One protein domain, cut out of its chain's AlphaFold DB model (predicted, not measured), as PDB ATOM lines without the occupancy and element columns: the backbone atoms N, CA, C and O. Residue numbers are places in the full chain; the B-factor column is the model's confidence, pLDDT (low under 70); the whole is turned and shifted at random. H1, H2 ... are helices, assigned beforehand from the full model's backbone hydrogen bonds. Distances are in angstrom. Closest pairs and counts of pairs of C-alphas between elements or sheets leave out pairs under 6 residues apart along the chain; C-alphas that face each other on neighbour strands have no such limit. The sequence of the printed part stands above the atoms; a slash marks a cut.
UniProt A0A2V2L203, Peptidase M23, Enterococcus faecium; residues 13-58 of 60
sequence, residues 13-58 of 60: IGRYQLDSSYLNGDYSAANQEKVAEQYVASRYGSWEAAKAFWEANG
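This is residues 13 to 58 of the 60 residues of the protein "Peptidase M23" of Enterococcus faecium (UniProt A0A2V2L203). One long helix, H2, makes the length of an elongated, open arrangement: past Tyr 44 a tight link turns a corner into a second helix, H3, and the two make an L, while the one-turn helix H1 sits beside the first half of H2. Residues 13 to 19, which belong to no named helix, lead into H1, and H1 is apart from H3. The printed part has 46 residues, with three named helices in the order H1, H2, H3 and no named strand, and its class is all helix. It is only just compact, close to loose, with a radius of gyration of the C-alphas of 11.1 A, and the C-alphas span 32 by 18 by 15 A.

Start at Ile 13, whose C-alpha is at (-19.847, -0.249, 5.306), and go along to C-alpha 20 at (-19.092, 1.074, -0.518), where H1 begins. H1 holds residues 20 to 23 and is 5.3 A long from first to last C-alpha. Next find C-alpha 29 at (-16.058, -9.726, 6.283); from there H2, residues 29 to 44, runs 21.2 A to C-alpha 44 at (0.034, 4.001, 6.766). H3, residues 47 to 57, is 14.9 A long and ends at C-alpha 57, at (-4.880, 11.899, 16.291).

Look first at Leu 23 and Asn 31: H1 and H2 touch, and these are their closest C-alphas, 6.8 A apart. On H2, residues 31 to 35 alone touch H1. Then go on to Tyr 44 and Ala 50, the closest C-alphas of H2 and H3, 5.2 A apart. H2 and H3 touch only at the corner by their link, with residues 37 to 44 of H2 alone. They run the same way at a steep tilt of 68 degrees, only just short of about perpendicular. H1 and H3 are apart. In the backbones of H2 and H3 you will find every O i to N i+4 pair within hydrogen-bond range; H1, with 4 residues, is too short for such a pair, and its one O i to N i+3 pair is within range.

To see the full extent, go from Gly 25 to Ala 56, the two C-alphas farthest apart, at 32.8 A. The printed part runs from residue 13 to residue 58 with no cut, and its first and last C-alphas, those of Ile 13 and Gly 58, are 21.7 A apart. The links from H1 to H2, of 5 residues, and from H2 to H3, of 2 residues, are both tight. In the B-factor column of this predicted model the mean pLDDT of the printed part is 86.0, and no printed residue is under 70.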
ATOM      1  N   ILE A  13     -19.524   1.144   5.042       82.50
ATOM      2  CA  ILE A  13     -19.847  -0.249   5.306       82.50
ATOM      3  C   ILE A  13     -18.815  -0.831   6.269       82.50
ATOM      4  O   ILE A  13     -17.604  -0.628   6.140       82.50
ATOM      5  N   GLY A  14     -19.312  -1.609   7.219       81.69
ATOM      6  CA  GLY A  14     -18.517  -2.518   8.008       81.69
ATOM      7  C   GLY A  14     -17.813  -1.918   9.209       81.69
ATOM      8  O   GLY A  14     -17.988  -0.757   9.591       81.69
ATOM      9  N   ARG A  15     -16.957  -2.747   9.804       79.69
ATOM     10  CA  ARG A  15     -16.162  -2.394  10.983       79.69
ATOM     11  C   ARG A  15     -15.291  -1.168  10.729       79.69
ATOM     12  O   ARG A  15     -15.266  -0.263  11.555       79.69
ATOM     13  N   TYR A  16     -14.635  -1.141   9.575       82.06
ATOM     14  CA  TYR A  16     -13.661  -0.119   9.190       82.06
ATOM     15  C   TYR A  16     -14.289   1.105   8.524       82.06
ATOM     16  O   TYR A  16     -13.561   2.010   8.132       82.06
ATOM     17  N   GLN A  17     -15.623   1.130   8.396       81.88
ATOM     18  CA  GLN A  17     -16.357   2.221   7.756       81.88
ATOM     19  C   GLN A  17     -15.764   2.550   6.373       81.88
ATOM     20  O   GLN A  17     -15.459   3.699   6.065       81.88
ATOM     21  N   LEU A  18     -15.568   1.518   5.548       83.44
ATOM     22  CA  LEU A  18     -15.039   1.668   4.192       83.44
ATOM     23  C   LEU A  18     -16.125   2.225   3.276       83.44
ATOM     24  O   LEU A  18     -17.299   1.886   3.436       83.44
ATOM     25  N   ASP A  19     -15.742   3.055   2.306       85.38
ATOM     26  CA  ASP A  19     -16.687   3.465   1.267       85.38
ATOM     27  C   ASP A  19     -17.162   2.229   0.494       85.38
ATOM     28  O   ASP A  19     -16.361   1.363   0.125       85.38
ATOM     29  N   SER A  20     -18.473   2.150   0.259       82.62
ATOM     30  CA  SER A  20     -19.092   1.074  -0.518       82.62
ATOM     31  C   SER A  20     -18.418   0.843  -1.878       82.62
ATOM     32  O   SER A  20     -18.352  -0.302  -2.333       82.62
ATOM     33  N   SER A  21     -17.842   1.890  -2.487       85.00
ATOM     34  CA  SER A  21     -17.116   1.797  -3.755       85.00
ATOM     35  C   SER A  21     -15.893   0.885  -3.678       85.00
ATOM     36  O   SER A  21     -15.578   0.209  -4.650       85.00
ATOM     37  N   TYR A  22     -15.207   0.829  -2.531       83.69
ATOM     38  CA  TYR A  22     -14.022  -0.020  -2.369       83.69
ATOM     39  C   TYR A  22     -14.366  -1.499  -2.224       83.69
ATOM     40  O   TYR A  22     -13.524  -2.360  -2.468       83.69
ATOM     41  N   LEU A  23     -15.602  -1.799  -1.835       85.31
ATOM     42  CA  LEU A  23     -16.058  -3.163  -1.612       85.31
ATOM     43  C   LEU A  23     -16.573  -3.820  -2.897       85.31
ATOM     44  O   LEU A  23     -16.778  -5.027  -2.907       85.31
ATOM     45  N   ASN A  24     -16.739  -3.066  -3.994       84.31
ATOM     46  CA  ASN A  24     -17.181  -3.579  -5.301       84.31
ATOM     47  C   ASN A  24     -18.463  -4.443  -5.231       84.31
ATOM     48  O   ASN A  24     -18.651  -5.356  -6.030       84.31
ATOM     49  N   GLY A  25     -19.340  -4.171  -4.257       83.44
ATOM     50  CA  GLY A  25     -20.562  -4.943  -4.000       83.44
ATOM     51  C   GLY A  25     -20.381  -6.204  -3.143       83.44
ATOM     52  O   GLY A  25     -21.380  -6.791  -2.730       83.44
ATOM     53  N   ASP A  26     -19.148  -6.602  -2.819       86.94
ATOM     54  CA  ASP A  26     -18.855  -7.686  -1.877       86.94
ATOM     55  C   ASP A  26     -18.656  -7.126  -0.462       86.94
ATOM     56  O   ASP A  26     -17.592  -6.633  -0.084       86.94
ATOM     57  N   TYR A  27     -19.708  -7.223   0.347       85.81
ATOM     58  CA  TYR A  27     -19.711  -6.765   1.736       85.81
ATOM     59  C   TYR A  27     -19.334  -7.863   2.737       85.81
ATOM     60  O   TYR A  27     -19.578  -7.702   3.935       85.81
ATOM     61  N   SER A  28     -18.760  -8.981   2.288       87.94
ATOM     62  CA  SER A  28     -18.289 -10.033   3.189       87.94
ATOM     63  C   SER A  28     -17.190  -9.519   4.123       87.94
ATOM     64  O   SER A  28     -16.403  -8.638   3.775       87.94
ATOM     65  N   ALA A  29     -17.104 -10.090   5.326       85.00
ATOM     66  CA  ALA A  29     -16.058  -9.726   6.283       85.00
ATOM     67  C   ALA A  29     -14.645  -9.940   5.706       85.00
ATOM     68  O   ALA A  29     -13.761  -9.130   5.953       85.00
ATOM     69  N   ALA A  30     -14.456 -10.977   4.880       87.81
ATOM     70  CA  ALA A  30     -13.184 -11.264   4.225       87.81
ATOM     71  C   ALA A  30     -12.778 -10.176   3.218       87.81
ATOM     72  O   ALA A  30     -11.624  -9.750   3.209       87.81
ATOM     73  N   ASN A  31     -13.715  -9.688   2.396       88.69
ATOM     74  CA  ASN A  31     -13.417  -8.587   1.482       88.69
ATOM     75  C   ASN A  31     -13.182  -7.276   2.244       88.69
ATOM     76  O   ASN A  31     -12.259  -6.534   1.921       88.69
ATOM     77  N   GLN A  32     -13.953  -7.023   3.309       88.06
ATOM     78  CA  GLN A  32     -13.737  -5.862   4.177       88.06
ATOM     79  C   GLN A  32     -12.355  -5.875   4.843       88.06
ATOM     80  O   GLN A  32     -11.700  -4.839   4.854       88.06
ATOM     81  N   GLU A  33     -11.904  -7.018   5.368       88.69
ATOM     82  CA  GLU A  33     -10.548  -7.206   5.909       88.69
ATOM     83  C   GLU A  33      -9.496  -6.920   4.840       88.69
ATOM     84  O   GLU A  33      -8.640  -6.067   5.041       88.69
ATOM     85  N   LYS A  34      -9.611  -7.551   3.666       90.06
ATOM     86  CA  LYS A  34      -8.644  -7.401   2.572       90.06
ATOM     87  C   LYS A  34      -8.530  -5.956   2.087       90.06
ATOM     88  O   LYS A  34      -7.428  -5.444   1.900       90.06
ATOM     89  N   VAL A  35      -9.663  -5.291   1.879       90.44
ATOM     90  CA  VAL A  35      -9.710  -3.891   1.443       90.44
ATOM     91  C   VAL A  35      -9.193  -2.967   2.544       90.44
ATOM     92  O   VAL A  35      -8.438  -2.042   2.250       90.44
ATOM     93  N   ALA A  36      -9.546  -3.221   3.808       88.31
ATOM     94  CA  ALA A  36      -9.017  -2.463   4.938       88.31
ATOM     95  C   ALA A  36      -7.500  -2.631   5.064       88.31
ATOM     96  O   ALA A  36      -6.805  -1.636   5.244       88.31
ATOM     97  N   GLU A  37      -6.974  -3.846   4.910       88.00
ATOM     98  CA  GLU A  37      -5.538  -4.122   4.890       88.00
ATOM     99  C   GLU A  37      -4.840  -3.377   3.760       88.00
ATOM    100  O   GLU A  37      -3.846  -2.702   4.003       88.00
ATOM    101  N   GLN A  38      -5.371  -3.440   2.537       89.19
ATOM    102  CA  GLN A  38      -4.806  -2.708   1.402       89.19
ATOM    103  C   GLN A  38      -4.827  -1.196   1.632       89.19
ATOM    104  O   GLN A  38      -3.846  -0.510   1.341       89.19
ATOM    105  N   TYR A  39      -5.919  -0.672   2.188       87.38
ATOM    106  CA  TYR A  39      -6.043   0.740   2.525       87.38
ATOM    107  C   TYR A  39      -5.047   1.151   3.614       87.38
ATOM    108  O   TYR A  39      -4.359   2.163   3.476       87.38
ATOM    109  N   VAL A  40      -4.932   0.354   4.677       88.56
ATOM    110  CA  VAL A  40      -4.001   0.588   5.782       88.56
ATOM    111  C   VAL A  40      -2.557   0.500   5.303       88.56
ATOM    112  O   VAL A  40      -1.771   1.399   5.587       88.56
ATOM    113  N   ALA A  41      -2.220  -0.517   4.517       89.56
ATOM    114  CA  ALA A  41      -0.894  -0.683   3.937       89.56
ATOM    115  C   ALA A  41      -0.543   0.467   2.984       89.56
ATOM    116  O   ALA A  41       0.557   1.001   3.040       89.56
ATOM    117  N   SER A  42      -1.481   0.915   2.146       88.62
ATOM    118  CA  SER A  42      -1.228   2.024   1.222       88.62
ATOM    119  C   SER A  42      -1.116   3.377   1.931       88.62
ATOM    120  O   SER A  42      -0.303   4.205   1.526       88.62
ATOM    121  N   ARG A  43      -1.924   3.620   2.970       87.56
ATOM    122  CA  ARG A  43      -1.998   4.924   3.648       87.56
ATOM    123  C   ARG A  43      -1.008   5.075   4.798       87.56
ATOM    124  O   ARG A  43      -0.489   6.167   5.004       87.56
ATOM    125  N   TYR A  44      -0.782   4.005   5.551       88.31
ATOM    126  CA  TYR A  44       0.034   4.001   6.766       88.31
ATOM    127  C   TYR A  44       1.233   3.048   6.673       88.31
ATOM    128  O   TYR A  44       2.128   3.125   7.505       88.31
ATOM    129  N   GLY A  45       1.280   2.150   5.687       89.25
ATOM    130  CA  GLY A  45       2.328   1.133   5.557       89.25
ATOM    131  C   GLY A  45       2.029  -0.137   6.352       89.25
ATOM    132  O   GLY A  45       2.102  -1.233   5.806       89.25
ATOM    133  N   SER A  46       1.641  -0.003   7.623       87.81
ATOM    134  CA  SER A  46       1.279  -1.130   8.492       87.81
ATOM    135  C   SER A  46       0.161  -0.778   9.473       87.81
ATOM    136  O   SER A  46      -0.119   0.393   9.736       87.81
ATOM    137  N   TRP A  47      -0.464  -1.803  10.057       83.88
ATOM    138  CA  TRP A  47      -1.442  -1.634  11.135       83.88
ATOM    139  C   TRP A  47      -0.848  -0.971  12.377       83.88
ATOM    140  O   TRP A  47      -1.541  -0.212  13.046       83.88
ATOM    141  N   GLU A  48       0.431  -1.204  12.669       87.81
ATOM    142  CA  GLU A  48       1.124  -0.544  13.782       87.81
ATOM    143  C   GLU A  48       1.293   0.952  13.523       87.81
ATOM    144  O   GLU A  48       1.003   1.759  14.404       87.81
ATOM    145  N   ALA A  49       1.673   1.336  12.302       87.44
ATOM    146  CA  ALA A  49       1.748   2.740  11.910       87.44
ATOM    147  C   ALA A  49       0.360   3.403  11.887       87.44
ATOM    148  O   ALA A  49       0.214   4.542  12.330       87.44
ATOM    149  N   ALA A  50      -0.673   2.683  11.436       86.56
ATOM    150  CA  ALA A  50      -2.054   3.161  11.477       86.56
ATOM    151  C   ALA A  50      -2.538   3.374  12.913       86.56
ATOM    152  O   ALA A  50      -3.109   4.418  13.220       86.56
ATOM    153  N   LYS A  51      -2.262   2.418  13.806       84.56
ATOM    154  CA  LYS A  51      -2.599   2.512  15.226       84.56
ATOM    155  C   LYS A  51      -1.891   3.695  15.880       84.56
ATOM    156  O   LYS A  51      -2.560   4.502  16.514       84.56
ATOM    157  N   ALA A  52      -0.584   3.844  15.664       88.50
ATOM    158  CA  ALA A  52       0.179   4.981  16.174       88.50
ATOM    159  C   ALA A  52      -0.371   6.318  15.650       88.50
ATOM    160  O   ALA A  52      -0.483   7.283  16.403       88.50
ATOM    161  N   PHE A  53      -0.776   6.372  14.376       86.81
ATOM    162  CA  PHE A  53      -1.428   7.548  13.806       86.81
ATOM    163  C   PHE A  53      -2.782   7.828  14.472       86.81
ATOM    164  O   PHE A  53      -3.050   8.974  14.826       86.81
ATOM    165  N   TRP A  54      -3.637   6.823  14.676       85.38
ATOM    166  CA  TRP A  54      -4.944   7.004  15.325       85.38
ATOM    167  C   TRP A  54      -4.825   7.420  16.789       85.38
ATOM    168  O   TRP A  54      -5.557   8.311  17.212       85.38
ATOM    169  N   GLU A  55      -3.883   6.833  17.531       85.69
ATOM    170  CA  GLU A  55      -3.564   7.225  18.909       85.69
ATOM    171  C   GLU A  55      -3.060   8.672  18.964       85.69
ATOM    172  O   GLU A  55      -3.524   9.454  19.791       85.69
ATOM    173  N   ALA A  56      -2.186   9.067  18.032       85.62
ATOM    174  CA  ALA A  56      -1.691  10.440  17.939       85.62
ATOM    175  C   ALA A  56      -2.773  11.459  17.528       85.62
ATOM    176  O   ALA A  56      -2.686  12.626  17.903       85.62
ATOM    177  N   ASN A  57      -3.788  11.037  16.765       82.81
ATOM    178  CA  ASN A  57      -4.880  11.899  16.291       82.81
ATOM    179  C   ASN A  57      -6.149  11.832  17.165       82.81
ATOM    180  O   ASN A  57      -7.110  12.547  16.885       82.81
ATOM    181  N   GLY A  58      -6.175  11.000  18.214       76.31
ATOM    182  CA  GLY A  58      -7.315  10.879  19.131       76.31
ATOM    183  C   GLY A  58      -8.571  10.268  18.500       76.31
ATOM    184  O   GLY A  58      -9.682  10.633  18.869       76.31
TER     185      GLY A  58